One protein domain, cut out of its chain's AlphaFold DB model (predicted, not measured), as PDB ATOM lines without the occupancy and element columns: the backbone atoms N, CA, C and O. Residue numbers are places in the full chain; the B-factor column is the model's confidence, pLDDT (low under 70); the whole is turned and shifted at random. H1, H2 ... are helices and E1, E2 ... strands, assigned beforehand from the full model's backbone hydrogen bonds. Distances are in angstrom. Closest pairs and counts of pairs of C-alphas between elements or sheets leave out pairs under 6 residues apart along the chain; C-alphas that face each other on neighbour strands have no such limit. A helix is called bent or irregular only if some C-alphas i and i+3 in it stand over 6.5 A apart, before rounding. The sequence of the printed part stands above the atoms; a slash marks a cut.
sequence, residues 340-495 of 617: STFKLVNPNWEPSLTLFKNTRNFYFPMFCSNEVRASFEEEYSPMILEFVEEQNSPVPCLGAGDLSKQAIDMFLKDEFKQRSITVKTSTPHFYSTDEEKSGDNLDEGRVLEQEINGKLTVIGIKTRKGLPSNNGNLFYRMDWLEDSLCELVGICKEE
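Overview. This is residues 340 to 495 of the 617 residues of an uncharacterized protein of Caenorhabditis brenneri (UniProt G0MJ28). A small closed barrel of six antiparallel strands, E3 to E8, makes one side of this domain, and helix H3 leads off its outside toward a two-strand ribbon, E1 and E2, on the other side. Residues 346 to 354 stick out beyond the ribbon, H2 sits off to one side, and residues 388 to 406 lead from the ribbon back to the barrel. The 156 printed residues hold, in order, H1 E1 H2 E2 E3 E4 E5 E6 E7 E8 H3; the class is mixed, helices and strands, with under half of the residues in named elements. The whole is compact, with a radius of gyration of the C-alphas of 16.5 A and spans of 44 by 40 by 36 A.

Along the chain. Start at C-alpha 354, (23.608, 22.542, -102.383), where H1 runs to 357 over 5.4 A. E1, residues 359 to 363, covers 11.6 A; H2, 370 to 375, 8.5 A; E2, 384 to 387, 9.9 A. Next come E3, 407 to 412, 15.7 A; E4, 417 to 426, 24.3 A; E5, 430 to 433, 9.9 A; E6, 447 to 452, 15.1 A; E7, 455 to 462, 20.6 A; and E8, 474 to 477, 9.4 A. H3, 478 to 489, covers 14.0 A and ends at C-alpha 489, (7.691, 11.830, -90.770); it is irregular, with C-alphas 480 and 483 7.1 A apart.

Arrangement. Round the barrel run E3 E4 E5 E8 E7 E6 and back to E3. E3 E4 E5 and E6 E7 E8 are meanders, each strand the antiparallel neighbour of the one before; E3 to E6 and E5 to E8 are Greek keys, the first strand also the antiparallel neighbour of the fourth. Look for N 408 and O 421, 2.8 A, between E3 and E4, and N 449 and O 409, 3.1 A, between E6 and E3. H3 is on the barrel, outside it, over E7 and only just not over E6, and stands up at 58 degrees; the closest C-alphas of E7 and H3, Ile 459 and Met 478, are 5.1 A apart. Antiparallel E1 and E2 have N 384 and O 363 at 2.8 A. E2 and H3 are near each other, and so are H1 and E2. H2 is not on the barrel. Every O i to N i+4 pair is within hydrogen-bond range in H2, 6 of 8 in H3; H1 is too short for one.

Size, cuts and confidence. The C-alphas of Pro 347 and Ser 404, the two farthest apart, are 49.9 A apart. The printed part has no cut. The links E2 to E3, E5 to E6 and E7 to E8 are long. Mean pLDDT of the printed part is 70.6, with 65 residues under 70, among them 340 to 358 and 366 to 380.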
ATOM      1  N   SER A 340      18.319   3.460 -91.615       29.05
ATOM      2  CA  SER A 340      19.668   3.906 -91.976       29.05
ATOM      3  C   SER A 340      19.652   5.411 -92.244       29.05
ATOM      4  O   SER A 340      18.865   5.889 -93.051       29.05
ATOM      5  N   THR A 341      20.518   6.168 -91.571       26.25
ATOM      6  CA  THR A 341      20.939   7.509 -92.009       26.25
ATOM      7  C   THR A 341      21.911   7.355 -93.167       26.25
ATOM      8  O   THR A 341      22.888   6.614 -93.052       26.25
ATOM      9  N   PHE A 342      21.689   8.080 -94.254       30.42
ATOM     10  CA  PHE A 342      22.496   7.969 -95.460       30.42
ATOM     11  C   PHE A 342      23.353   9.221 -95.661       30.42
ATOM     12  O   PHE A 342      22.888  10.345 -95.480       30.42
ATOM     13  N   LYS A 343      24.617   9.034 -96.056       26.75
ATOM     14  CA  LYS A 343      25.511  10.105 -96.516       26.75
ATOM     15  C   LYS A 343      25.912   9.818 -97.956       26.75
ATOM     16  O   LYS A 343      26.630   8.858 -98.211       26.75
ATOM     17  N   LEU A 344      25.478  10.668 -98.878       30.48
ATOM     18  CA  LEU A 344      25.907  10.637-100.275       30.48
ATOM     19  C   LEU A 344      27.230  11.400-100.432       30.48
ATOM     20  O   LEU A 344      27.347  12.547 -99.998       30.48
ATOM     21  N   VAL A 345      28.228  10.782-101.069       28.42
ATOM     22  CA  VAL A 345      29.480  11.436-101.481       28.42
ATOM     23  C   VAL A 345      29.768  11.070-102.936       28.42
ATOM     24  O   VAL A 345      30.016   9.909-103.240       28.42
ATOM     25  N   ASN A 346      29.787  12.065-103.827       34.19
ATOM     26  CA  ASN A 346      30.352  11.945-105.175       34.19
ATOM     27  C   ASN A 346      31.225  13.188-105.468       34.19
ATOM     28  O   ASN A 346      30.726  14.305-105.324       34.19
ATOM     29  N   PRO A 347      32.516  13.035-105.832       34.22
ATOM     30  CA  PRO A 347      33.477  14.142-105.874       34.22
ATOM     31  C   PRO A 347      33.465  15.027-107.133       34.22
ATOM     32  O   PRO A 347      34.221  15.993-107.160       34.22
ATOM     33  N   ASN A 348      32.655  14.751-108.164       39.75
ATOM     34  CA  ASN A 348      32.852  15.387-109.481       39.75
ATOM     35  C   ASN A 348      31.707  16.284-109.997       39.75
ATOM     36  O   ASN A 348      31.712  16.620-111.180       39.75
ATOM     37  N   TRP A 349      30.748  16.706-109.165       39.50
ATOM     38  CA  TRP A 349      29.625  17.562-109.588       39.50
ATOM     39  C   TRP A 349      29.546  18.869-108.775       39.50
ATOM     40  O   TRP A 349      29.321  18.844-107.573       39.50
ATOM     41  N   GLU A 350      29.646  20.025-109.431       42.16
ATOM     42  CA  GLU A 350      29.154  21.321-108.925       42.16
ATOM     43  C   GLU A 350      28.465  22.019-110.107       42.16
ATOM     44  O   GLU A 350      29.091  22.118-111.163       42.16
ATOM     45  N   PRO A 351      27.171  22.409-110.011       39.34
ATOM     46  CA  PRO A 351      26.654  23.312-108.974       39.34
ATOM     47  C   PRO A 351      25.300  22.919-108.323       39.34
ATOM     48  O   PRO A 351      24.765  23.694-107.537       39.34
ATOM     49  N   SER A 352      24.723  21.740-108.588       42.09
ATOM     50  CA  SER A 352      23.393  21.336-108.066       42.09
ATOM     51  C   SER A 352      23.405  20.665-106.677       42.09
ATOM     52  O   SER A 352      22.361  20.274-106.156       42.09
ATOM     53  N   LEU A 353      24.576  20.540-106.047       43.25
ATOM     54  CA  LEU A 353      24.792  19.770-104.811       43.25
ATOM     55  C   LEU A 353      24.454  20.518-103.509       43.25
ATOM     56  O   LEU A 353      24.565  19.943-102.427       43.25
ATOM     57  N   THR A 354      24.027  21.781-103.572       48.38
ATOM     58  CA  THR A 354      23.608  22.542-102.383       48.38
ATOM     59  C   THR A 354      22.361  21.959-101.723       48.38
ATOM     60  O   THR A 354      22.291  21.968-100.498       48.38
ATOM     61  N   LEU A 355      21.423  21.384-102.489       49.66
ATOM     62  CA  LEU A 355      20.198  20.810-101.918       49.66
ATOM     63  C   LEU A 355      20.498  19.592-101.025       49.66
ATOM     64  O   LEU A 355      19.952  19.475 -99.933       49.66
ATOM     65  N   PHE A 356      21.416  18.721-101.455       53.81
ATOM     66  CA  PHE A 356      21.719  17.467-100.754       53.81
ATOM     67  C   PHE A 356      22.689  17.619 -99.582       53.81
ATOM     68  O   PHE A 356      22.674  16.797 -98.668       53.81
ATOM     69  N   LYS A 357      23.512  18.681 -99.559       56.75
ATOM     70  CA  LYS A 357      24.360  19.000 -98.392       56.75
ATOM     71  C   LYS A 357      23.533  19.220 -97.122       56.75
ATOM     72  O   LYS A 357      24.035  18.969 -96.030       56.75
ATOM     73  N   ASN A 358      22.275  19.629 -97.288       64.50
ATOM     74  CA  ASN A 358      21.357  19.925 -96.200       64.50
ATOM     75  C   ASN A 358      20.329  18.814 -95.959       64.50
ATOM     76  O   ASN A 358      19.402  19.048 -95.201       64.50
ATOM     77  N   THR A 359      20.433  17.624 -96.561       73.44
ATOM     78  CA  THR A 359      19.469  16.532 -96.320       73.44
ATOM     79  C   THR A 359      19.896  15.681 -95.118       73.44
ATOM     80  O   THR A 359      21.051  15.271 -95.012       73.44
ATOM     81  N   ARG A 360      18.967  15.416 -94.196       77.38
ATOM     82  CA  ARG A 360      19.158  14.635 -92.968       77.38
ATOM     83  C   ARG A 360      18.761  13.170 -93.137       77.38
ATOM     84  O   ARG A 360      19.537  12.293 -92.772       77.38
ATOM     85  N   ASN A 361      17.567  12.924 -93.671       77.12
ATOM     86  CA  ASN A 361      16.977  11.594 -93.812       77.12
ATOM     87  C   ASN A 361      16.227  11.481 -95.138       77.12
ATOM     88  O   ASN A 361      15.838  12.489 -95.734       77.12
ATOM     89  N   PHE A 362      15.989  10.245 -95.568       80.19
ATOM     90  CA  PHE A 362      15.080   9.964 -96.665       80.19
ATOM     91  C   PHE A 362      14.215   8.738 -96.405       80.19
ATOM     92  O   PHE A 362      14.625   7.809 -95.706       80.19
ATOM     93  N   TYR A 363      13.019   8.738 -96.987       79.00
ATOM     94  CA  TYR A 363      12.004   7.714 -96.764       79.00
ATOM     95  C   TYR A 363      11.281   7.365 -98.068       79.00
ATOM     96  O   TYR A 363      11.011   8.247 -98.878       79.00
ATOM     97  N   PHE A 364      10.916   6.093 -98.239       79.00
ATOM     98  CA  PHE A 364      10.123   5.599 -99.371       79.00
ATOM     99  C   PHE A 364       8.779   5.058 -98.858       79.00
ATOM    100  O   PHE A 364       8.717   3.902 -98.424       79.00
ATOM    101  N   PRO A 365       7.707   5.870 -98.830       74.12
ATOM    102  CA  PRO A 365       6.406   5.423 -98.345       74.12
ATOM    103  C   PRO A 365       5.820   4.320 -99.239       74.12
ATOM    104  O   PRO A 365       5.846   4.410-100.463       74.12
ATOM    105  N   MET A 366       5.280   3.273 -98.607       65.81
ATOM    106  CA  MET A 366       4.521   2.178 -99.240       65.81
ATOM    107  C   MET A 366       5.188   1.427-100.402       65.81
ATOM    108  O   MET A 366       4.512   0.720-101.152       65.81
ATOM    109  N   PHE A 367       6.518   1.475-100.492       65.19
ATOM    110  CA  PHE A 367       7.299   0.746-101.499       65.19
ATOM    111  C   PHE A 367       7.025  -0.773-101.509       65.19
ATOM    112  O   PHE A 367       7.110  -1.436-102.540       65.19
ATOM    113  N   CYS A 368       6.648  -1.346-100.363       65.88
ATOM    114  CA  CYS A 368       6.380  -2.778-100.221       65.88
ATOM    115  C   CYS A 368       4.958  -3.212-100.630       65.88
ATOM    116  O   CYS A 368       4.646  -4.397-100.511       65.88
ATOM    117  N   SER A 369       4.082  -2.309-101.087       69.31
ATOM    118  CA  SER A 369       2.737  -2.698-101.533       69.31
ATOM    119  C   SER A 369       2.796  -3.465-102.860       69.31
ATOM    120  O   SER A 369       3.322  -2.969-103.856       69.31
ATOM    121  N   ASN A 370       2.212  -4.667-102.896       67.56
ATOM    122  CA  ASN A 370       2.145  -5.493-104.109       67.56
ATOM    123  C   ASN A 370       1.432  -4.778-105.266       67.56
ATOM    124  O   ASN A 370       1.790  -4.985-106.420       67.56
ATOM    125  N   GLU A 371       0.449  -3.927-104.969       64.31
ATOM    126  CA  GLU A 371      -0.313  -3.174-105.972       64.31
ATOM    127  C   GLU A 371       0.526  -2.056-106.594       64.31
ATOM    128  O   GLU A 371       0.480  -1.851-107.805       64.31
ATOM    129  N   VAL A 372       1.345  -1.381-105.782       64.88
ATOM    130  CA  VAL A 372       2.323  -0.381-106.239       64.88
ATOM    131  C   VAL A 372       3.377  -1.060-107.105       64.88
ATOM    132  O   VAL A 372       3.620  -0.640-108.229       64.88
ATOM    133  N   ARG A 373       3.923  -2.184-106.631       66.81
ATOM    134  CA  ARG A 373       4.915  -2.969-107.373       66.81
ATOM    135  C   ARG A 373       4.383  -3.532-108.689       66.81
ATOM    136  O   ARG A 373       5.124  -3.610-109.657       66.81
ATOM    137  N   ALA A 374       3.119  -3.948-108.730       65.94
ATOM    138  CA  ALA A 374       2.495  -4.456-109.949       65.94
ATOM    139  C   ALA A 374       2.136  -3.339-110.941       65.94
ATOM    140  O   ALA A 374       2.020  -3.602-112.138       65.94
ATOM    141  N   SER A 375       1.936  -2.112-110.453       60.09
ATOM    142  CA  SER A 375       1.501  -0.979-111.276       60.09
ATOM    143  C   SER A 375       2.653  -0.120-111.795       60.09
ATOM    144  O   SER A 375       2.438   0.637-112.740       60.09
ATOM    145  N   PHE A 376       3.857  -0.232-111.219       62.28
ATOM    146  CA  PHE A 376       4.992   0.623-111.565       62.28
ATOM    147  C   PHE A 376       6.304  -0.148-111.692       62.28
ATOM    148  O   PHE A 376       6.593  -1.064-110.927       62.28
ATOM    149  N   GLU A 377       7.133   0.296-112.636       58.56
ATOM    150  CA  GLU A 377       8.570   0.032-112.607       58.56
ATOM    151  C   GLU A 377       9.140   0.689-111.332       58.56
ATOM    152  O   GLU A 377       8.797   1.834-111.020       58.56
ATOM    153  N   GLU A 378       9.967  -0.038-110.568       56.06
ATOM    154  CA  GLU A 378      10.443   0.342-109.217       56.06
ATOM    155  C   GLU A 378      11.083   1.750-109.156       56.06
ATOM    156  O   GLU A 378      11.096   2.389-108.103       56.06
ATOM    157  N   GLU A 379      11.533   2.261-110.303       55.00
ATOM    158  CA  GLU A 379      12.212   3.540-110.538       55.00
ATOM    159  C   GLU A 379      11.388   4.804-110.195       55.00
ATOM    160  O   GLU A 379      11.956   5.891-110.121       55.00
ATOM    161  N   TYR A 380      10.072   4.695-109.952       66.88
ATOM    162  CA  TYR A 380       9.162   5.859-109.856       66.88
ATOM    163  C   TYR A 380       8.371   5.968-108.555       66.88
ATOM    164  O   TYR A 380       7.257   6.499-108.523       66.88
ATOM    165  N   SER A 381       8.939   5.454-107.471       73.56
ATOM    166  CA  SER A 381       8.316   5.536-106.153       73.56
ATOM    167  C   SER A 381       8.499   6.926-105.529       73.56
ATOM    168  O   SER A 381       9.585   7.503-105.638       73.56
ATOM    169  N   PRO A 382       7.473   7.483-104.857       77.25
ATOM    170  CA  PRO A 382       7.613   8.746-104.147       77.25
ATOM    171  C   PRO A 382       8.679   8.612-103.054       77.25
ATOM    172  O   PRO A 382       8.791   7.575-102.400       77.25
ATOM    173  N   MET A 383       9.454   9.674-102.859       82.81
ATOM    174  CA  MET A 383      10.516   9.747-101.861       82.81
ATOM    175  C   MET A 383      10.346  11.018-101.033       82.81
ATOM    176  O   MET A 383      10.101  12.096-101.572       82.81
ATOM    177  N   ILE A 384      10.501  10.889 -99.720       82.69
ATOM    178  CA  ILE A 384      10.492  12.001 -98.771       82.69
ATOM    179  C   ILE A 384      11.939  12.335 -98.440       82.69
ATOM    180  O   ILE A 384      12.710  11.433 -98.116       82.69
ATOM    181  N   LEU A 385      12.296  13.616 -98.495       82.81
ATOM    182  CA  LEU A 385      13.609  14.127 -98.112       82.81
ATOM    183  C   LEU A 385      13.439  15.077 -96.920       82.81
ATOM    184  O   LEU A 385      12.740  16.082 -97.030       82.81
ATOM    185  N   GLU A 386      14.070  14.767 -95.788       80.50
ATOM    186  CA  GLU A 386      14.115  15.653 -94.617       80.50
ATOM    187  C   GLU A 386      15.355  16.544 -94.719       80.50
ATOM    188  O   GLU A 386      16.447  16.025 -94.941       80.50
ATOM    189  N   PHE A 387      15.224  17.859 -94.533       79.62
ATOM    190  CA  PHE A 387      16.348  18.802 -94.581       79.62
ATOM    191  C   PHE A 387      16.707  19.346 -93.184       79.62
ATOM    192  O   PHE A 387      15.858  19.426 -92.304       79.62
ATOM    193  N   VAL A 388      17.983  19.692 -92.975       78.31
ATOM    194  CA  VAL A 388      18.570  20.182 -91.712       78.31
ATOM    195  C   VAL A 388      18.257  21.658 -91.471       78.31
ATOM    196  O   VAL A 388      18.107  22.071 -90.326       78.31
ATOM    197  N   GLU A 389      18.180  22.456 -92.535       79.12
ATOM    198  CA  GLU A 389      17.857  23.880 -92.446       79.12
ATOM    199  C   GLU A 389      16.377  24.104 -92.753       79.12
ATOM    200  O   GLU A 389      15.865  23.621 -93.765       79.12
ATOM    201  N   GLU A 390      15.698  24.871 -91.896       69.44
ATOM    202  CA  GLU A 390      14.351  25.362 -92.177       69.44
ATOM    203  C   GLU A 390      14.394  26.273 -93.409       69.44
ATOM    204  O   GLU A 390      15.041  27.325 -93.413       69.44
ATOM    205  N   GLN A 391      13.700  25.879 -94.477       66.88
ATOM    206  CA  GLN A 391      13.435  26.798 -95.574       66.88
ATOM    207  C   GLN A 391      12.296  27.742 -95.189       66.88
ATOM    208  O   GLN A 391      11.199  27.299 -94.870       66.88
ATOM    209  N   ASN A 392      12.519  29.049 -95.337       75.38
ATOM    210  CA  ASN A 392      11.490  30.088 -95.168       75.38
ATOM    211  C   ASN A 392      10.487  30.163 -96.341       75.38
ATOM    212  O   ASN A 392       9.793  31.168 -96.509       75.38
ATOM    213  N   SER A 393      10.439  29.140 -97.192       72.31
ATOM    214  CA  SER A 393       9.540  29.086 -98.342       72.31
ATOM    215  C   SER A 393       8.148  28.631 -97.893       72.31
ATOM    216  O   SER A 393       8.050  27.730 -97.060       72.31
ATOM    217  N   PRO A 394       7.059  29.202 -98.436       78.06
ATOM    218  CA  PRO A 394       5.721  28.681 -98.183       78.06
ATOM    219  C   PRO A 394       5.638  27.228 -98.671       78.06
ATOM    220  O   PRO A 394       5.932  26.943 -99.831       78.06
ATOM    221  N   VAL A 395       5.261  26.315 -97.776       80.56
ATOM    222  CA  VAL A 395       5.119  24.883 -98.072       80.56
ATOM    223  C   VAL A 395       3.648  24.598 -98.390       80.56
ATOM    224  O   VAL A 395       2.786  25.015 -97.608       80.56
ATOM    225  N   PRO A 396       3.327  23.932 -99.513       83.62
ATOM    226  CA  PRO A 396       1.948  23.564 -99.811       83.62
ATOM    227  C   PRO A 396       1.420  22.554 -98.784       83.62
ATOM    228  O   PRO A 396       2.178  21.780 -98.195       83.62
ATOM    229  N   CYS A 397       0.106  22.539 -98.576       87.88
ATOM    230  CA  CYS A 397      -0.540  21.500 -97.779       87.88
ATOM    231  C   CYS A 397      -0.480  20.151 -98.515       87.88
ATOM    232  O   CYS A 397      -0.383  20.112 -99.739       87.88
ATOM    233  N   LEU A 398      -0.580  19.043 -97.783       87.44
ATOM    234  CA  LEU A 398      -0.791  17.709 -98.352       87.44
ATOM    235  C   LEU A 398      -2.200  17.258 -97.968       87.44
ATOM    236  O   LEU A 398      -2.616  17.488 -96.833       87.44
ATOM    237  N   GLY A 399      -2.948  16.644 -98.882       85.50
ATOM    238  CA  GLY A 399      -4.281  16.173 -98.522       85.50
ATOM    239  C   GLY A 399      -5.041  15.455 -99.622       85.50
ATOM    240  O   GLY A 399      -4.575  15.307-100.751       85.50
ATOM    241  N   ALA A 400      -6.247  15.014 -99.266       82.19
ATOM    242  CA  ALA A 400      -7.200  14.477-100.222       82.19
ATOM    243  C   ALA A 400      -7.664  15.586-101.165       82.19
ATOM    244  O   ALA A 400      -7.989  16.691-100.728       82.19
ATOM    245  N   GLY A 401      -7.719  15.278-102.458       76.38
ATOM    246  CA  GLY A 401      -8.370  16.162-103.409       76.38
ATOM    247  C   GLY A 401      -9.876  16.190-103.180       76.38
ATOM    248  O   GLY A 401     -10.493  15.172-102.865       76.38
ATOM    249  N   ASP A 402     -10.488  17.350-103.383       80.81
ATOM    250  CA  ASP A 402     -11.931  17.470-103.521       80.81
ATOM    251  C   ASP A 402     -12.334  17.001-104.924       80.81
ATOM    252  O   ASP A 402     -12.366  17.777-105.884       80.81
ATOM    253  N   LEU A 403     -12.632  15.704-105.026       73.88
ATOM    254  CA  LEU A 403     -13.061  15.052-106.266       73.88
ATOM    255  C   LEU A 403     -14.424  15.536-106.774       73.88
ATOM    256  O   LEU A 403     -14.806  15.191-107.893       73.88
ATOM    257  N   SER A 404     -15.168  16.335-105.997       73.06
ATOM    258  CA  SER A 404     -16.375  16.990-106.517       73.06
ATOM    259  C   SER A 404     -16.040  18.031-107.591       73.06
ATOM    260  O   SER A 404     -16.855  18.302-108.478       73.06
ATOM    261  N   LYS A 405     -14.810  18.559-107.574       70.25
ATOM    262  CA  LYS A 405     -14.269  19.413-108.627       70.25
ATOM    263  C   LYS A 405     -13.644  18.519-109.696       70.25
ATOM    264  O   LYS A 405     -12.557  17.983-109.523       70.25
ATOM    265  N   GLN A 406     -14.343  18.362-110.820       64.56
ATOM    266  CA  GLN A 406     -13.858  17.555-111.948       64.56
ATOM    267  C   GLN A 406     -12.549  18.098-112.541       64.56
ATOM    268  O   GLN A 406     -11.759  17.319-113.063       64.56
ATOM    269  N   ALA A 407     -12.319  19.410-112.445       69.06
ATOM    270  CA  ALA A 407     -11.121  20.089-112.918       69.06
ATOM    271  C   ALA A 407     -10.166  20.391-111.754       69.06
ATOM    272  O   ALA A 407     -10.572  20.975-110.744       69.06
ATOM    273  N   ILE A 408      -8.906  19.998-111.915       72.38
ATOM    274  CA  ILE A 408      -7.820  20.174-110.952       72.38
ATOM    275  C   ILE A 408      -6.630  20.776-111.691       72.38
ATOM    276  O   ILE A 408      -6.320  20.371-112.809       72.38
ATOM    277  N   ASP A 409      -5.952  21.737-111.078       70.00
ATOM    278  CA  ASP A 409      -4.807  22.374-111.707       70.00
ATOM    279  C   ASP A 409      -3.541  21.511-111.586       70.00
ATOM    280  O   ASP A 409      -3.204  20.947-110.547       70.00
ATOM    281  N   MET A 410      -2.809  21.400-112.686       63.81
ATOM    282  CA  MET A 410      -1.493  20.785-112.753       63.81
ATOM    283  C   MET A 410      -0.475  21.848-113.152       63.81
ATOM    284  O   MET A 410      -0.655  22.567-114.140       63.81
ATOM    285  N   PHE A 411       0.626  21.923-112.411       61.72
ATOM    286  CA  PHE A 411       1.719  22.835-112.727       61.72
ATOM    287  C   PHE A 411       2.798  22.136-113.559       61.72
ATOM    288  O   PHE A 411       3.335  21.091-113.186       61.72
ATOM    289  N   LEU A 412       3.121  22.733-114.709       55.28
ATOM    290  CA  LEU A 412       4.166  22.268-115.619       55.28
ATOM    291  C   LEU A 412       5.479  23.002-115.343       55.28
ATOM    292  O   LEU A 412       5.556  24.224-115.477       55.28
ATOM    293  N   LYS A 413       6.522  22.241-114.994       43.12
ATOM    294  CA  LYS A 413       7.831  22.774-114.591       43.12
ATOM    295  C   LYS A 413       8.549  23.554-115.695       43.12
ATOM    296  O   LYS A 413       9.172  24.562-115.385       43.12
ATOM    297  N   ASP A 414       8.426  23.142-116.955       46.88
ATOM    298  CA  ASP A 414       9.234  23.733-118.032       46.88
ATOM    299  C   ASP A 414       8.810  25.152-118.434       46.88
ATOM    300  O   ASP A 414       9.576  25.850-119.090       46.88
ATOM    301  N   GLU A 415       7.647  25.643-117.985       54.09
ATOM    302  CA  GLU A 415       7.220  27.024-118.266       54.09
ATOM    303  C   GLU A 415       6.432  27.696-117.121       54.09
ATOM    304  O   GLU A 415       5.855  28.763-117.330       54.09
ATOM    305  N   PHE A 416       6.343  27.081-115.930       57.00
ATOM    306  CA  PHE A 416       5.409  27.472-114.852       57.00
ATOM    307  C   PHE A 416       3.957  27.659-115.336       57.00
ATOM    308  O   PHE A 416       3.161  28.371-114.721       57.00
ATOM    309  N   LYS A 417       3.587  27.032-116.459       67.81
ATOM    310  CA  LYS A 417       2.236  27.129-117.005       67.81
ATOM    311  C   LYS A 417       1.328  26.206-116.208       67.81
ATOM    312  O   LYS A 417       1.452  24.984-116.270       67.81
ATOM    313  N   GLN A 418       0.413  26.816-115.468       71.38
ATOM    314  CA  GLN A 418      -0.714  26.135-114.849       71.38
ATOM    315  C   GLN A 418      -1.652  25.645-115.957       71.38
ATOM    316  O   GLN A 418      -2.066  26.422-116.824       71.38
ATOM    317  N   ARG A 419      -1.964  24.349-115.960       76.00
ATOM    318  CA  ARG A 419      -2.992  23.759-116.823       76.00
ATOM    319  C   ARG A 419      -4.045  23.096-115.959       76.00
ATOM    320  O   ARG A 419      -3.719  22.250-115.141       76.00
ATOM    321  N   SER A 420      -5.307  23.424-116.196       78.25
ATOM    322  CA  SER A 420      -6.423  22.683-115.613       78.25
ATOM    323  C   SER A 420      -6.563  21.336-116.322       78.25
ATOM    324  O   SER A 420      -6.719  21.288-117.543       78.25
ATOM    325  N   ILE A 421      -6.547  20.248-115.560       80.75
ATOM    326  CA  ILE A 421      -6.705  18.870-116.025       80.75
ATOM    327  C   ILE A 421      -7.915  18.236-115.346       80.75
ATOM    328  O   ILE A 421      -8.172  18.441-114.163       80.75
ATOM    329  N   THR A 422      -8.662  17.435-116.100       83.06
ATOM    330  CA  THR A 422      -9.780  16.668-115.553       83.06
ATOM    331  C   THR A 422      -9.292  15.320-115.025       83.06
ATOM    332  O   THR A 422      -8.638  14.562-115.751       83.06
ATOM    333  N   VAL A 423      -9.626  15.002-113.772       84.69
ATOM    334  CA  VAL A 423      -9.408  13.659-113.212       84.69
ATOM    335  C   VAL A 423     -10.511  12.734-113.725       84.69
ATOM    336  O   VAL A 423     -11.695  12.952-113.479       84.69
ATOM    337  N   LYS A 424     -10.109  11.698-114.460       81.50
ATOM    338  CA  LYS A 424     -10.981  10.748-115.163       81.50
ATOM    339  C   LYS A 424     -11.553   9.708-114.220       81.50
ATOM    340  O   LYS A 424     -12.745   9.412-114.221       81.50
ATOM    341  N   THR A 425     -10.657   9.113-113.447       75.62
ATOM    342  CA  THR A 425     -10.960   8.033-112.522       75.62
ATOM    343  C   THR A 425     -10.086   8.176-111.290       75.62
ATOM    344  O   THR A 425      -8.929   8.595-111.355       75.62
ATOM    345  N   SER A 426     -10.666   7.823-110.150       75.81
ATOM    346  CA  SER A 426      -9.942   7.665-108.903       75.81
ATOM    347  C   SER A 426     -10.046   6.202-108.500       75.81
ATOM    348  O   SER A 426     -11.145   5.656-108.385       75.81
ATOM    349  N   THR A 427      -8.901   5.553-108.335       81.75
ATOM    350  CA  THR A 427      -8.811   4.299-107.585       81.75
ATOM    351  C   THR A 427      -8.456   4.638-106.136       81.75
ATOM    352  O   THR A 427      -8.102   5.784-105.849       81.75
ATOM    353  N   PRO A 428      -8.503   3.679-105.196       79.88
ATOM    354  CA  PRO A 428      -8.053   3.924-103.825       79.88
ATOM    355  C   PRO A 428      -6.617   4.468-103.723       79.88
ATOM    356  O   PRO A 428      -6.312   5.165-102.766       79.88
ATOM    357  N   HIS A 429      -5.765   4.214-104.722       80.38
ATOM    358  CA  HIS A 429      -4.337   4.549-104.685       80.38
ATOM    359  C   HIS A 429      -3.928   5.640-105.679       80.38
ATOM    360  O   HIS A 429      -2.911   6.303-105.475       80.38
ATOM    361  N   PHE A 430      -4.703   5.840-106.753       85.38
ATOM    362  CA  PHE A 430      -4.289   6.670-107.882       85.38
ATOM    363  C   PHE A 430      -5.381   7.613-108.381       85.38
ATOM    364  O   PHE A 430      -6.571   7.292-108.356       85.38
ATOM    365  N   TYR A 431      -4.947   8.744-108.928       87.69
ATOM    366  CA  TYR A 431      -5.724   9.534-109.876       87.69
ATOM    367  C   TYR A 431      -5.261   9.220-111.293       87.69
ATOM    368  O   TYR A 431      -4.063   9.155-111.560       87.69
ATOM    369  N   SER A 432      -6.212   9.036-112.205       86.75
ATOM    370  CA  SER A 432      -5.952   8.989-113.641       86.75
ATOM    371  C   SER A 432      -6.499  10.245-114.301       86.75
ATOM    372  O   SER A 432      -7.590  10.694-113.957       86.75
ATOM    373  N   THR A 433      -5.762  10.805-115.255       85.88
ATOM    374  CA  THR A 433      -6.165  12.024-115.968       85.88
ATOM    375  C   THR A 433      -6.252  11.828-117.474       85.88
ATOM    376  O   THR A 433      -5.633  10.921-118.026       85.88
ATOM    377  N   ASP A 434      -6.947  12.744-118.143       77.25
ATOM    378  CA  ASP A 434      -7.271  12.661-119.573       77.25
ATOM    379  C   ASP A 434      -6.158  13.044-120.530       77.25
ATOM    380  O   ASP A 434      -6.373  12.938-121.735       77.25
ATOM    381  N   GLU A 435      -5.021  13.504-120.016       69.44
ATOM    382  CA  GLU A 435      -4.041  14.190-120.844       69.44
ATOM    383  C   GLU A 435      -3.575  13.315-122.013       69.44
ATOM    384  O   GLU A 435      -3.042  12.217-121.847       69.44
ATOM    385  N   GLU A 436      -3.846  13.829-123.209       59.03
ATOM    386  CA  GLU A 436      -3.487  13.230-124.479       59.03
ATOM    387  C   GLU A 436      -1.962  13.182-124.586       59.03
ATOM    388  O   GLU A 436      -1.291  14.089-124.095       59.03
ATOM    389  N   LYS A 437      -1.431  12.118-125.206       58.88
ATOM    390  CA  LYS A 437       0.004  11.855-125.408       58.88
ATOM    391  C   LYS A 437       0.726  13.096-125.949       58.88
ATOM    392  O   LYS A 437       0.912  13.234-127.157       58.88
ATOM    393  N   SER A 438       1.164  13.987-125.065       56.03
ATOM    394  CA  SER A 438       2.200  14.954-125.380       56.03
ATOM    395  C   SER A 438       3.418  14.093-125.677       56.03
ATOM    396  O   SER A 438       3.850  13.319-124.827       56.03
ATOM    397  N   GLY A 439       3.874  14.112-126.930       57.44
ATOM    398  CA  GLY A 439       4.909  13.212-127.450       57.44
ATOM    399  C   GLY A 439       6.283  13.348-126.784       57.44
ATOM    400  O   GLY A 439       7.225  12.690-127.217       57.44
ATOM    401  N   ASP A 440       6.389  14.163-125.739       58.53
ATOM    402  CA  ASP A 440       7.600  14.397-124.980       58.53
ATOM    403  C   ASP A 440       7.622  13.455-123.769       58.53
ATOM    404  O   ASP A 440       6.971  13.661-122.746       58.53
ATOM    405  N   ASN A 441       8.402  12.380-123.894       56.97
ATOM    406  CA  ASN A 441       8.620  11.347-122.872       56.97
ATOM    407  C   ASN A 441       9.349  11.852-121.597       56.97
ATOM    408  O   ASN A 441       9.910  11.042-120.865       56.97
ATOM    409  N   LEU A 442       9.404  13.162-121.332       53.03
ATOM    410  CA  LEU A 442      10.261  13.775-120.301       53.03
ATOM    411  C   LEU A 442       9.493  14.303-119.074       53.03
ATOM    412  O   LEU A 442      10.063  14.933-118.186       53.03
ATOM    413  N   ASP A 443       8.203  13.994-118.979       60.94
ATOM    414  CA  ASP A 443       7.275  14.640-118.051       60.94
ATOM    415  C   ASP A 443       7.048  13.863-116.736       60.94
ATOM    416  O   ASP A 443       5.905  13.706-116.296       60.94
ATOM    417  N   GLU A 444       8.110  13.354-116.110       66.56
ATOM    418  CA  GLU A 444       8.071  12.546-114.874       66.56
ATOM    419  C   GLU A 444       8.140  13.423-113.596       66.56
ATOM    420  O   GLU A 444       8.681  14.529-113.615       66.56
ATOM    421  N   GLY A 445       7.578  12.957-112.467       62.22
ATOM    422  CA  GLY A 445       7.737  13.610-111.149       62.22
ATOM    423  C   GLY A 445       6.919  14.889-110.906       62.22
ATOM    424  O   GLY A 445       7.288  15.717-110.075       62.22
ATOM    425  N   ARG A 446       5.816  15.083-111.635       79.81
ATOM    426  CA  ARG A 446       4.925  16.255-111.504       79.81
ATOM    427  C   ARG A 446       3.977  16.142-110.315       79.81
ATOM    428  O   ARG A 446       3.646  15.039-109.904       79.81
ATOM    429  N   VAL A 447       3.486  17.265-109.804       86.62
ATOM    430  CA  VAL A 447       2.475  17.294-108.734       86.62
ATOM    431  C   VAL A 447       1.113  17.731-109.277       86.62
ATOM    432  O   VAL A 447       1.033  18.593-110.152       86.62
ATOM    433  N   LEU A 448       0.046  17.109-108.775       86.88
ATOM    434  CA  LEU A 448      -1.323  17.612-108.879       86.88
ATOM    435  C   LEU A 448      -1.601  18.484-107.669       86.88
ATOM    436  O   LEU A 448      -1.445  18.025-106.533       86.88
ATOM    437  N   GLU A 449      -2.055  19.704-107.919       87.25
ATOM    438  CA  GLU A 449      -2.333  20.683-106.881       87.25
ATOM    439  C   GLU A 449      -3.781  21.155-106.968       87.25
ATOM    440  O   GLU A 449      -4.388  21.251-108.031       87.25
ATOM    441  N   GLN A 450      -4.368  21.449-105.820       87.00
ATOM    442  CA  GLN A 450      -5.730  21.934-105.738       87.00
ATOM    443  C   GLN A 450      -5.828  22.994-104.655       87.00
ATOM    444  O   GLN A 450      -5.312  22.822-103.553       87.00
ATOM    445  N   GLU A 451      -6.529  24.087-104.950       85.62
ATOM    446  CA  GLU A 451      -6.869  25.065-103.925       85.62
ATOM    447  C   GLU A 451      -8.041  24.546-103.077       85.62
ATOM    448  O   GLU A 451      -9.184  24.403-103.543       85.62
ATOM    449  N   ILE A 452      -7.746  24.251-101.812       83.38
ATOM    450  CA  ILE A 452      -8.697  23.758-100.817       83.38
ATOM    451  C   ILE A 452      -8.709  24.765 -99.667       83.38
ATOM    452  O   ILE A 452      -7.695  25.000 -99.015       83.38
ATOM    453  N   ASN A 453      -9.864  25.392 -99.429       87.81
ATOM    454  CA  ASN A 453     -10.047  26.404 -98.379       87.81
ATOM    455  C   ASN A 453      -9.048  27.578 -98.453       87.81
ATOM    456  O   ASN A 453      -8.563  28.052 -97.426       87.81
ATOM    457  N   GLY A 454      -8.723  28.044 -99.664       87.94
ATOM    458  CA  GLY A 454      -7.781  29.151 -99.868       87.94
ATOM    459  C   GLY A 454      -6.307  28.780 -99.672       87.94
ATOM    460  O   GLY A 454      -5.459  29.668 -99.608       87.94
ATOM    461  N   LYS A 455      -5.992  27.485 -99.529       87.19
ATOM    462  CA  LYS A 455      -4.627  26.965 -99.415       87.19
ATOM    463  C   LYS A 455      -4.310  26.069-100.606       87.19
ATOM    464  O   LYS A 455      -5.154  25.281-101.033       87.19
ATOM    465  N   LEU A 456      -3.091  26.186-101.122       86.38
ATOM    466  CA  LEU A 456      -2.570  25.293-102.150       86.38
ATOM    467  C   LEU A 456      -2.255  23.935-101.518       86.38
ATOM    468  O   LEU A 456      -1.435  23.863-100.600       86.38
ATOM    469  N   THR A 457      -2.899  22.882-102.008       87.81
ATOM    470  CA  THR A 457      -2.752  21.519-101.494       87.81
ATOM    471  C   THR A 457      -2.263  20.597-102.601       87.81
ATOM    472  O   THR A 457      -2.909  20.491-103.638       87.81
ATOM    473  N   VAL A 458      -1.154  19.894-102.382       90.81
ATOM    474  CA  VAL A 458      -0.723  18.789-103.242       90.81
ATOM    475  C   VAL A 458      -1.616  17.591-102.953       90.81
ATOM    476  O   VAL A 458      -1.680  17.102-101.822       90.81
ATOM    477  N   ILE A 459      -2.298  17.114-103.989       90.81
ATOM    478  CA  ILE A 459      -3.244  16.001-103.895       90.81
ATOM    479  C   ILE A 459      -2.731  14.743-104.598       90.81
ATOM    480  O   ILE A 459      -3.191  13.644-104.289       90.81
ATOM    481  N   GLY A 460      -1.739  14.861-105.491       90.12
ATOM    482  CA  GLY A 460      -1.072  13.685-106.040       90.12
ATOM    483  C   GLY A 460       0.274  13.919-106.716       90.12
ATOM    484  O   GLY A 460       0.649  15.054-106.994       90.12
ATOM    485  N   ILE A 461       1.007  12.833-106.981       88.62
ATOM    486  CA  ILE A 461       2.364  12.850-107.564       88.62
ATOM    487  C   ILE A 461       2.429  11.919-108.779       88.62
ATOM    488  O   ILE A 461       2.112  10.737-108.668       88.62
ATOM    489  N   LYS A 462       2.841  12.446-109.934       85.25
ATOM    490  CA  LYS A 462       2.845  11.782-111.242       85.25
ATOM    491  C   LYS A 462       3.868  10.657-111.306       85.25
ATOM    492  O   LYS A 462       5.019  10.836-110.911       85.25
ATOM    493  N   THR A 463       3.470   9.551-111.920       79.88
ATOM    494  CA  THR A 463       4.339   8.409-112.233       79.88
ATOM    495  C   THR A 463       4.762   8.418-113.711       79.88
ATOM    496  O   THR A 463       4.150   9.108-114.531       79.88
ATOM    497  N   ARG A 464       5.820   7.676-114.084       68.44
ATOM    498  CA  ARG A 464       6.352   7.666-115.467       68.44
ATOM    499  C   ARG A 464       5.328   7.223-116.507       68.44
ATOM    500  O   ARG A 464       5.286   7.774-117.604       68.44
ATOM    501  N   LYS A 465       4.536   6.194-116.206       64.62
ATOM    502  CA  LYS A 465       3.708   5.539-117.218       64.62
ATOM    503  C   LYS A 465       2.397   5.068-116.622       64.62
ATOM    504  O   LYS A 465       2.375   4.405-115.588       64.62
ATOM    505  N   GLY A 466       1.306   5.402-117.305       58.19
ATOM    506  CA  GLY A 466       0.038   4.725-117.092       58.19
ATOM    507  C   GLY A 466       0.188   3.230-117.363       58.19
ATOM    508  O   GLY A 466       0.985   2.827-118.215       58.19
ATOM    509  N   LEU A 467      -0.584   2.405-116.650       59.47
ATOM    510  CA  LEU A 467      -0.781   1.001-117.015       59.47
ATOM    511  C   LEU A 467      -1.067   0.909-118.527       59.47
ATOM    512  O   LEU A 467      -1.801   1.751-119.046       59.47
ATOM    513  N   PRO A 468      -0.546  -0.104-119.240       56.09
ATOM    514  CA  PRO A 468      -0.596  -0.176-120.705       56.09
ATOM    515  C   PRO A 468      -2.013  -0.119-121.302       56.09
ATOM    516  O   PRO A 468      -2.168   0.172-122.485       56.09
ATOM    517  N   SER A 469      -3.052  -0.371-120.502       59.53
ATOM    518  CA  SER A 469      -4.458  -0.281-120.900       59.53
ATOM    519  C   SER A 469      -5.066   1.124-120.800       59.53
ATOM    520  O   SER A 469      -6.079   1.386-121.448       59.53
ATOM    521  N   ASN A 470      -4.468   2.037-120.032       60.84
ATOM    522  CA  ASN A 470      -5.005   3.369-119.778       60.84
ATOM    523  C   ASN A 470      -4.042   4.419-120.336       60.84
ATOM    524  O   ASN A 470      -3.005   4.705-119.748       60.84
ATOM    525  N   ASN A 471      -4.419   5.039-121.456       65.69
ATOM    526  CA  ASN A 471      -3.674   6.119-122.119       65.69
ATOM    527  C   ASN A 471      -3.584   7.433-121.299       65.69
ATOM    528  O   ASN A 471      -3.391   8.490-121.888       65.69
ATOM    529  N   GLY A 472      -3.773   7.397-119.978       75.75
ATOM    530  CA  GLY A 472      -3.766   8.572-119.108       75.75
ATOM    531  C   GLY A 472      -2.550   8.610-118.186       75.75
ATOM    532  O   GLY A 472      -1.985   7.571-117.839       75.75
ATOM    533  N   ASN A 473      -2.177   9.811-117.740       83.88
ATOM    534  CA  ASN A 473      -1.213   9.961-116.650       83.88
ATOM    535  C   ASN A 473      -1.801   9.375-115.358       83.88
ATOM    536  O   ASN A 473      -2.993   9.548-115.081       83.88
ATOM    537  N   LEU A 474      -0.958   8.703-114.573       86.06
ATOM    538  CA  LEU A 474      -1.294   8.222-113.236       86.06
ATOM    539  C   LEU A 474      -0.560   9.055-112.189       86.06
ATOM    540  O   LEU A 474       0.606   9.405-112.365       86.06
ATOM    541  N   PHE A 475      -1.251   9.347-111.095       88.50
ATOM    542  CA  PHE A 475      -0.708  10.072-109.957       88.50
ATOM    543  C   PHE A 475      -1.001   9.304-108.677       88.50
ATOM    544  O   PHE A 475      -2.143   8.905-108.463       88.50
ATOM    545  N   TYR A 476      -0.005   9.130-107.811       87.69
ATOM    546  CA  TYR A 476      -0.222   8.658-106.446       87.69
ATOM    547  C   TYR A 476      -1.130   9.619-105.702       87.69
ATOM    548  O   TYR A 476      -0.921  10.825-105.760       87.69
ATOM    549  N   ARG A 477      -2.114   9.082-104.991       89.44
ATOM    550  CA  ARG A 477      -2.998   9.843-104.116       89.44
ATOM    551  C   ARG A 477      -2.274  10.241-102.832       89.44
ATOM    552  O   ARG A 477      -1.775   9.370-102.121       89.44
ATOM    553  N   MET A 478      -2.229  11.537-102.515       88.81
ATOM    554  CA  MET A 478      -1.583  12.001-101.280       88.81
ATOM    555  C   MET A 478      -2.321  11.545-100.024       88.81
ATOM    556  O   MET A 478      -1.672  11.243 -99.030       88.81
ATOM    557  N   ASP A 479      -3.646  11.424-100.079       87.69
ATOM    558  CA  ASP A 479      -4.450  10.899 -98.973       87.69
ATOM    559  C   ASP A 479      -4.275   9.398 -98.753       87.69
ATOM    560  O   ASP A 479      -4.429   8.915 -97.639       87.69
ATOM    561  N   TRP A 480      -3.906   8.660 -99.798       86.19
ATOM    562  CA  TRP A 480      -3.476   7.276 -99.642       86.19
ATOM    563  C   TRP A 480      -2.089   7.200 -98.989       86.19
ATOM    564  O   TRP A 480      -1.880   6.383 -98.099       86.19
ATOM    565  N   LEU A 481      -1.152   8.077 -99.377       85.00
ATOM    566  CA  LEU A 481       0.194   8.153 -98.784       85.00
ATOM    567  C   LEU A 481       0.207   8.632 -97.327       85.00
ATOM    568  O   LEU A 481       1.215   8.475 -96.641       85.00
ATOM    569  N   GLU A 482      -0.889   9.208 -96.859       84.94
ATOM    570  CA  GLU A 482      -0.970   9.944 -95.608       84.94
ATOM    571  C   GLU A 482      -0.624   9.126 -94.367       84.94
ATOM    572  O   GLU A 482       0.187   9.581 -93.566       84.94
ATOM    573  N   ASP A 483      -1.141   7.902 -94.237       82.00
ATOM    574  CA  ASP A 483      -0.825   7.038 -93.091       82.00
ATOM    575  C   ASP A 483       0.688   6.792 -92.997       82.00
ATOM    576  O   ASP A 483       1.285   6.851 -91.922       82.00
ATOM    577  N   SER A 484       1.339   6.595 -94.149       80.88
ATOM    578  CA  SER A 484       2.793   6.431 -94.217       80.88
ATOM    579  C   SER A 484       3.544   7.733 -93.957       80.88
ATOM    580  O   SER A 484       4.611   7.700 -93.352       80.88
ATOM    581  N   LEU A 485       3.020   8.883 -94.388       82.88
ATOM    582  CA  LEU A 485       3.601  10.190 -94.059       82.88
ATOM    583  C   LEU A 485       3.513  10.474 -92.554       82.88
ATOM    584  O   LEU A 485       4.485  10.940 -91.955       82.88
ATOM    585  N   CYS A 486       2.389  10.133 -91.930       83.31
ATOM    586  CA  CYS A 486       2.180  10.272 -90.498       83.31
ATOM    587  C   CYS A 486       3.116   9.344 -89.715       83.31
ATOM    588  O   CYS A 486       3.833   9.803 -88.827       83.31
ATOM    589  N   GLU A 487       3.195   8.062 -90.095       80.88
ATOM    590  CA  GLU A 487       4.071   7.086 -89.438       80.88
ATOM    591  C   GLU A 487       5.562   7.440 -89.586       80.88
ATOM    592  O   GLU A 487       6.321   7.333 -88.622       80.88
ATOM    593  N   LEU A 488       5.999   7.846 -90.784       78.06
ATOM    594  CA  LEU A 488       7.425   8.005 -91.094       78.06
ATOM    595  C   LEU A 488       7.983   9.372 -90.702       78.06
ATOM    596  O   LEU A 488       9.120   9.448 -90.234       78.06
ATOM    597  N   VAL A 489       7.217  10.444 -90.929       82.19
ATOM    598  CA  VAL A 489       7.691  11.830 -90.770       82.19
ATOM    599  C   VAL A 489       6.767  12.702 -89.918       82.19
ATOM    600  O   VAL A 489       7.006  13.901 -89.793       82.19
ATOM    601  N   GLY A 490       5.735  12.122 -89.296       81.88
ATOM    602  CA  GLY A 490       4.844  12.832 -88.374       81.88
ATOM    603  C   GLY A 490       3.896  13.831 -89.045       81.88
ATOM    604  O   GLY A 490       3.328  14.678 -88.358       81.88
ATOM    605  N   ILE A 491       3.725  13.762 -90.369       82.25
ATOM    606  CA  ILE A 491       2.773  14.604 -91.104       82.25
ATOM    607  C   ILE A 491       1.424  13.881 -91.127       82.25
ATOM    608  O   ILE A 491       1.192  13.019 -91.969       82.25
ATOM    609  N   CYS A 492       0.560  14.219 -90.172       83.88
ATOM    610  CA  CYS A 492      -0.739  13.575 -89.949       83.88
ATOM    611  C   CYS A 492      -1.905  14.539 -90.233       83.88
ATOM    612  O   CYS A 492      -1.725  15.761 -90.217       83.88
ATOM    613  N   LYS A 493      -3.118  14.005 -90.442       80.31
ATOM    614  CA  LYS A 493      -4.364  14.794 -90.466       80.31
ATOM    615  C   LYS A 493      -4.618  15.477 -89.118       80.31
ATOM    616  O   LYS A 493      -4.316  14.930 -88.061       80.31
ATOM    617  N   GLU A 494      -5.247  16.653 -89.155       71.31
ATOM    618  CA  GLU A 494      -5.629  17.405 -87.944       71.31
ATOM    619  C   GLU A 494      -6.589  16.622 -87.025       71.31
ATOM    620  O   GLU A 494      -6.620  16.873 -85.821       71.31
ATOM    621  N   GLU A 495      -7.346  15.660 -87.560       71.00
ATOM    622  CA  GLU A 495      -8.356  14.904 -86.805       71.00
ATOM    623  C   GLU A 495      -7.760  13.866 -85.829       71.00
ATOM    624  O   GLU A 495      -8.426  13.507 -84.859       71.00
TER     625      GLU A 495